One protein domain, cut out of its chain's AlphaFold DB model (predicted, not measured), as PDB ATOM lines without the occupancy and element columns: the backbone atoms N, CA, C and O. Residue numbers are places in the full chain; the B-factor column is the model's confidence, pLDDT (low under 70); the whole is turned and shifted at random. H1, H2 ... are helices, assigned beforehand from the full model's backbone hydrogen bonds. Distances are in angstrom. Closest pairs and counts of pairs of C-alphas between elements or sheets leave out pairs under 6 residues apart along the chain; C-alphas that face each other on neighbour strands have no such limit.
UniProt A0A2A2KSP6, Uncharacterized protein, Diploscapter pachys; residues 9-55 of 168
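What this domain is: This is residues 9 to 55 of the 168 residues of an uncharacterized protein of Diploscapter pachys (UniProt A0A2A2KSP6). Two long, nearly straight helices stand side by side as a helical hairpin: H1 runs the length of the printed part, the chain turns at residues 31 to 35, and H2 folds back beside it the opposite way. The two are nearest each other toward the turn, where residues 22 to 29 of H1 touch residues 36 to 43 of H2. The printed part has 47 residues, with two named helices in the order H1, H2 and no named strand, and its class is all helix. It is only just loose, close to compact, with a radius of gyration of the C-alphas of 11.8 A, and its outline is flat, with spans of 34 by 18 by 7 A.

Where its parts are: H1 takes in residues 9 to 30, from C-alpha 9 at (48.684, 22.965, 58.431) to C-alpha 30 at (22.389, 11.101, 45.093), 31.8 A from first to last C-alpha. Five residues, 31 to 35, follow as a tight link. H2 takes in residues 36 to 54 and measures 26.7 A from C-alpha 36 at (27.689, 10.396, 36.696) to C-alpha 54 at (52.001, 17.517, 45.205). Ile 55 is the last printed residue.

How they stand to each other: H1 and H2 touch, with 4 pairs of C-alphas within 8 A. The closest C-alphas of the two are those of Leu 25 and Ala 39, 6.7 A apart. H1 touches H2 with residues 22 to 29 alone, and H2 touches H1 with residues 36 to 43 alone. Their lines stand at a shallow tilt of 6 degrees and they run opposite ways, a helical hairpin, with their centres 11.8 A apart. In H1 and H2 every O i to N i+4 pair is within hydrogen-bond range.

The domain as a whole: The two C-alphas farthest apart are those of Gln 31 and Ile 55, 35.1 A. The C-alphas of Pro 9 and Ile 55, the first and last printed, are 17.8 A apart. The printed part has no cut, and its one link between helices is tight. The mean pLDDT of the printed part is 81.6, and residues 53 to 55 are under 70.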
ATOM      1  N   PRO A   9      50.026  22.434  58.172       76.94
ATOM      2  CA  PRO A   9      48.684  22.965  58.431       76.94
ATOM      3  C   PRO A   9      47.933  23.352  57.149       76.94
ATOM      4  O   PRO A   9      46.729  23.144  57.039       76.94
ATOM      5  N   GLU A  10      48.657  23.849  56.147       76.12
ATOM      6  CA  GLU A  10      48.127  24.207  54.827       76.12
ATOM      7  C   GLU A  10      47.657  22.974  54.049       76.12
ATOM      8  O   GLU A  10      46.569  22.967  53.475       76.12
ATOM      9  N   LEU A  11      48.442  21.896  54.076       74.31
ATOM     10  CA  LEU A  11      48.100  20.632  53.429       74.31
ATOM     11  C   LEU A  11      46.944  19.927  54.158       74.31
ATOM     12  O   LEU A  11      46.110  19.278  53.529       74.31
ATOM     13  N   GLN A  12      46.854  20.093  55.478       77.31
ATOM     14  CA  GLN A  12      45.727  19.631  56.285       77.31
ATOM     15  C   GLN A  12      44.444  20.419  55.980       77.31
ATOM     16  O   GLN A  12      43.369  19.833  55.866       77.31
ATOM     17  N   GLN A  13      44.539  21.735  55.797       81.56
ATOM     18  CA  GLN A  13      43.400  22.557  55.396       81.56
ATOM     19  C   GLN A  13      42.930  22.206  53.981       81.56
ATOM     20  O   GLN A  13      41.730  22.054  53.749       81.56
ATOM     21  N   LEU A  14      43.867  22.020  53.047       78.69
ATOM     22  CA  LEU A  14      43.568  21.610  51.678       78.69
ATOM     23  C   LEU A  14      42.911  20.225  51.637       78.69
ATOM     24  O   LEU A  14      41.930  20.031  50.920       78.69
ATOM     25  N   SER A  15      43.399  19.270  52.433       81.50
ATOM     26  CA  SER A  15      42.805  17.932  52.500       81.50
ATOM     27  C   SER A  15      41.382  17.965  53.065       81.50
ATOM     28  O   SER A  15      40.493  17.335  52.491       81.50
ATOM     29  N   MET A  16      41.120  18.766  54.106       82.25
ATOM     30  CA  MET A  16      39.762  19.005  54.612       82.25
ATOM     31  C   MET A  16      38.840  19.597  53.542       82.25
ATOM     32  O   MET A  16      37.730  19.101  53.351       82.25
ATOM     33  N   GLN A  17      39.302  20.609  52.803       84.06
ATOM     34  CA  GLN A  17      38.520  21.206  51.716       84.06
ATOM     35  C   GLN A  17      38.189  20.182  50.628       84.06
ATOM     36  O   GLN A  17      37.059  20.143  50.141       84.06
ATOM     37  N   CYS A  18      39.133  19.306  50.286       83.19
ATOM     38  CA  CYS A  18      38.895  18.254  49.303       83.19
ATOM     39  C   CYS A  18      37.843  17.247  49.772       83.19
ATOM     40  O   CYS A  18      36.966  16.865  48.997       83.19
ATOM     41  N   ILE A  19      37.888  16.858  51.047       84.94
ATOM     42  CA  ILE A  19      36.886  15.975  51.655       84.94
ATOM     43  C   ILE A  19      35.496  16.619  51.594       84.94
ATOM     44  O   ILE A  19      34.522  15.957  51.233       84.94
ATOM     45  N   ASP A  20      35.383  17.906  51.916       86.25
ATOM     46  CA  ASP A  20      34.101  18.612  51.904       86.25
ATOM     47  C   ASP A  20      33.519  18.747  50.498       86.25
ATOM     48  O   ASP A  20      32.309  18.578  50.306       86.25
ATOM     49  N   ILE A  21      34.369  18.998  49.503       85.38
ATOM     50  CA  ILE A  21      33.962  19.050  48.102       85.38
ATOM     51  C   ILE A  21      33.485  17.670  47.628       85.38
ATOM     52  O   ILE A  21      32.399  17.576  47.055       85.38
ATOM     53  N   MET A  22      34.216  16.595  47.939       83.81
ATOM     54  CA  MET A  22      33.808  15.220  47.618       83.81
ATOM     55  C   MET A  22      32.443  14.873  48.233       83.81
ATOM     56  O   MET A  22      31.569  14.348  47.549       83.81
ATOM     57  N   LYS A  23      32.198  15.257  49.494       86.06
ATOM     58  CA  LYS A  23      30.892  15.077  50.162       86.06
ATOM     59  C   LYS A  23      29.765  15.892  49.527       86.06
ATOM     60  O   LYS A  23      28.591  15.536  49.643       86.06
ATOM     61  N   ARG A  24      30.062  17.058  48.953       85.19
ATOM     62  CA  ARG A  24      29.065  17.857  48.222       85.19
ATOM     63  C   ARG A  24      28.761  17.228  46.868       85.19
ATOM     64  O   ARG A  24      27.588  17.137  46.521       85.19
ATOM     65  N   LEU A  25      29.781  16.750  46.161       83.12
ATOM     66  CA  LEU A  25      29.620  16.036  44.899       83.12
ATOM     67  C   LEU A  25      28.736  14.798  45.080       83.12
ATOM     68  O   LEU A  25      27.763  14.638  44.352       83.12
ATOM     69  N   ASP A  26      29.009  13.995  46.108       81.06
ATOM     70  CA  ASP A  26      28.233  12.796  46.434       81.06
ATOM     71  C   ASP A  26      26.746  13.114  46.665       81.06
ATOM     72  O   ASP A  26      25.857  12.512  46.065       81.06
ATOM     73  N   ARG A  27      26.454  14.178  47.425       88.19
ATOM     74  CA  ARG A  27      25.077  14.658  47.617       88.19
ATOM     75  C   ARG A  27      24.407  15.092  46.316       88.19
ATOM     76  O   ARG A  27      23.223  14.818  46.131       88.19
ATOM     77  N   LEU A  28      25.134  15.750  45.415       85.44
ATOM     78  CA  LEU A  28      24.598  16.161  44.115       85.44
ATOM     79  C   LEU A  28      24.297  14.957  43.207       85.44
ATOM     80  O   LEU A  28      23.300  14.995  42.481       85.44
ATOM     81  N   ILE A  29      25.104  13.893  43.277       84.25
ATOM     82  CA  ILE A  29      24.876  12.628  42.557       84.25
ATOM     83  C   ILE A  29      23.629  11.928  43.108       84.25
ATOM     84  O   ILE A  29      22.714  11.614  42.348       84.25
ATOM     85  N   VAL A  30      23.536  11.755  44.432       86.94
ATOM     86  CA  VAL A  30      22.389  11.101  45.093       86.94
ATOM     87  C   VAL A  30      21.082  11.845  44.811       86.94
ATOM     88  O   VAL A  30      20.053  11.227  44.540       86.94
ATOM     89  N   GLN A  31      21.115  13.180  44.802       89.75
ATOM     90  CA  GLN A  31      19.960  14.013  44.455       89.75
ATOM     91  C   GLN A  31      19.660  14.061  42.946       89.75
ATOM     92  O   GLN A  31      18.741  14.774  42.541       89.75
ATOM     93  N   LYS A  32      20.432  13.353  42.107       88.25
ATOM     94  CA  LYS A  32      20.347  13.372  40.635       88.25
ATOM     95  C   LYS A  32      20.393  14.788  40.049       88.25
ATOM     96  O   LYS A  32      19.808  15.063  39.003       88.25
ATOM     97  N   ARG A  33      21.076  15.708  40.740       86.31
ATOM     98  CA  ARG A  33      21.282  17.099  40.304       86.31
ATOM     99  C   ARG A  33      22.386  17.200  39.258       86.31
ATOM    100  O   ARG A  33      22.396  18.153  38.487       86.31
ATOM    101  N   ILE A  34      23.289  16.223  39.239       86.06
ATOM    102  CA  ILE A  34      24.346  16.059  38.243       86.06
ATOM    103  C   ILE A  34      24.362  14.615  37.743       86.06
ATOM    104  O   ILE A  34      23.915  13.700  38.434       86.06
ATOM    105  N   THR A  35      24.865  14.416  36.529       87.50
ATOM    106  CA  THR A  35      25.059  13.078  35.949       87.50
ATOM    107  C   THR A  35      26.360  12.448  36.437       87.50
ATOM    108  O   THR A  35      27.307  13.160  36.780       87.50
ATOM    109  N   ASP A  36      26.452  11.120  36.377       81.56
ATOM    110  CA  ASP A  36      27.689  10.396  36.696       81.56
ATOM    111  C   ASP A  36      28.879  10.891  35.863       81.56
ATOM    112  O   ASP A  36      29.998  10.977  36.362       81.56
ATOM    113  N   GLU A  37      28.653  11.288  34.607       88.50
ATOM    114  CA  GLU A  37      29.720  11.844  33.769       88.50
ATOM    115  C   GLU A  37      30.171  13.241  34.198       88.50
ATOM    116  O   GLU A  37      31.357  13.559  34.119       88.50
ATOM    117  N   GLN A  38      29.263  14.077  34.701       84.44
ATOM    118  CA  GLN A  38      29.643  15.363  35.288       84.44
ATOM    119  C   GLN A  38      30.441  15.163  36.579       84.44
ATOM    120  O   GLN A  38      31.457  15.828  36.774       84.44
ATOM    121  N   ALA A  39      30.038  14.205  37.416       81.81
ATOM    122  CA  ALA A  39      30.771  13.852  38.625       81.81
ATOM    123  C   ALA A  39      32.178  13.320  38.318       81.81
ATOM    124  O   ALA A  39      33.149  13.778  38.913       81.81
ATOM    125  N   LYS A  40      32.320  12.415  37.340       85.94
ATOM    126  CA  LYS A  40      33.628  11.890  36.915       85.94
ATOM    127  C   LYS A  40      34.560  12.987  36.408       85.94
ATOM    128  O   LYS A  40      35.736  12.987  36.772       85.94
ATOM    129  N   ARG A  41      34.057  13.918  35.587       86.69
ATOM    130  CA  ARG A  41      34.852  15.053  35.081       86.69
ATOM    131  C   ARG A  41      35.351  15.929  36.222       86.69
ATOM    132  O   ARG A  41      36.541  16.211  36.286       86.69
ATOM    133  N   PHE A  42      34.466  16.266  37.152       85.25
ATOM    134  CA  PHE A  42      34.817  17.082  38.304       85.25
ATOM    135  C   PHE A  42      35.850  16.397  39.215       85.25
ATOM    136  O   PHE A  42      36.856  17.003  39.577       85.25
ATOM    137  N   SER A  43      35.649  15.118  39.545       83.50
ATOM    138  CA  SER A  43      36.606  14.353  40.353       83.50
ATOM    139  C   SER A  43      37.977  14.270  39.684       83.50
ATOM    140  O   SER A  43      38.998  14.367  40.361       83.50
ATOM    141  N   LYS A  44      38.014  14.132  38.354       86.56
ATOM    142  CA  LYS A  44      39.262  14.145  37.588       86.56
ATOM    143  C   LYS A  44      39.976  15.496  37.694       86.56
ATOM    144  O   LYS A  44      41.152  15.514  38.032       86.56
ATOM    145  N   GLU A  45      39.273  16.603  37.464       84.50
ATOM    146  CA  GLU A  45      39.846  17.955  37.561       84.50
ATOM    147  C   GLU A  45      40.404  18.243  38.962       84.50
ATOM    148  O   GLU A  45      41.489  18.807  39.106       84.50
ATOM    149  N   MET A  46      39.704  17.793  40.002       80.75
ATOM    150  CA  MET A  46      40.184  17.878  41.377       80.75
ATOM    151  C   MET A  46      41.461  17.068  41.619       80.75
ATOM    152  O   MET A  46      42.394  17.570  42.248       80.75
ATOM    153  N   CYS A  47      41.516  15.826  41.139       81.25
ATOM    154  CA  CYS A  47      42.713  14.996  41.249       81.25
ATOM    155  C   CYS A  47      43.894  15.617  40.496       81.25
ATOM    156  O   CYS A  47      44.989  15.682  41.052       81.25
ATOM    157  N   ASP A  48      43.672  16.118  39.279       80.12
ATOM    158  CA  ASP A  48      44.696  16.778  38.460       80.12
ATOM    159  C   ASP A  48      45.250  18.029  39.170       80.12
ATOM    160  O   ASP A  48      46.465  18.235  39.225       80.12
ATOM    161  N   PHE A  49      44.379  18.823  39.801       79.31
ATOM    162  CA  PHE A  49      44.784  19.964  40.622       79.31
ATOM    163  C   PHE A  49      45.646  19.539  41.819       79.31
ATOM    164  O   PHE A  49      46.723  20.094  42.035       79.31
ATOM    165  N   LEU A  50      45.231  18.524  42.579       75.50
ATOM    166  CA  LEU A  50      45.997  18.047  43.735       75.50
ATOM    167  C   LEU A  50      47.343  17.433  43.341       75.50
ATOM    168  O   LEU A  50      48.342  17.668  44.019       75.50
ATOM    169  N   LEU A  51      47.390  16.701  42.228       76.25
ATOM    170  CA  LEU A  51      48.627  16.177  41.651       76.25
ATOM    171  C   LEU A  51      49.585  17.311  41.274       76.25
ATOM    172  O   LEU A  51      50.775  17.216  41.568       76.25
ATOM    173  N   SER A  52      49.075  18.407  40.703       72.38
ATOM    174  CA  SER A  52      49.894  19.580  40.365       72.38
ATOM    175  C   SER A  52      50.498  20.276  41.591       72.38
ATOM    176  O   SER A  52      51.592  20.825  41.501       72.38
ATOM    177  N   LEU A  53      49.826  20.209  42.746       67.25
ATOM    178  CA  LEU A  53      50.314  20.763  44.013       67.25
ATOM    179  C   LEU A  53      51.295  19.835  44.740       67.25
ATOM    180  O   LEU A  53      52.141  20.306  45.498       67.25
ATOM    181  N   ALA A  54      51.173  18.521  44.541       62.47
ATOM    182  CA  ALA A  54      52.001  17.517  45.205       62.47
ATOM    183  C   ALA A  54      53.378  17.329  44.548       62.47
ATOM    184  O   ALA A  54      54.283  16.773  45.173       62.47
ATOM    185  N   ILE A  55      53.554  17.779  43.303       55.69
ATOM    186  CA  ILE A  55      54.841  17.745  42.609       55.69
ATOM    187  C   ILE A  55      55.616  19.022  42.982       55.69
ATOM    188  O   ILE A  55      55.226  20.109  42.553       55.69
TER     189      ILE A  55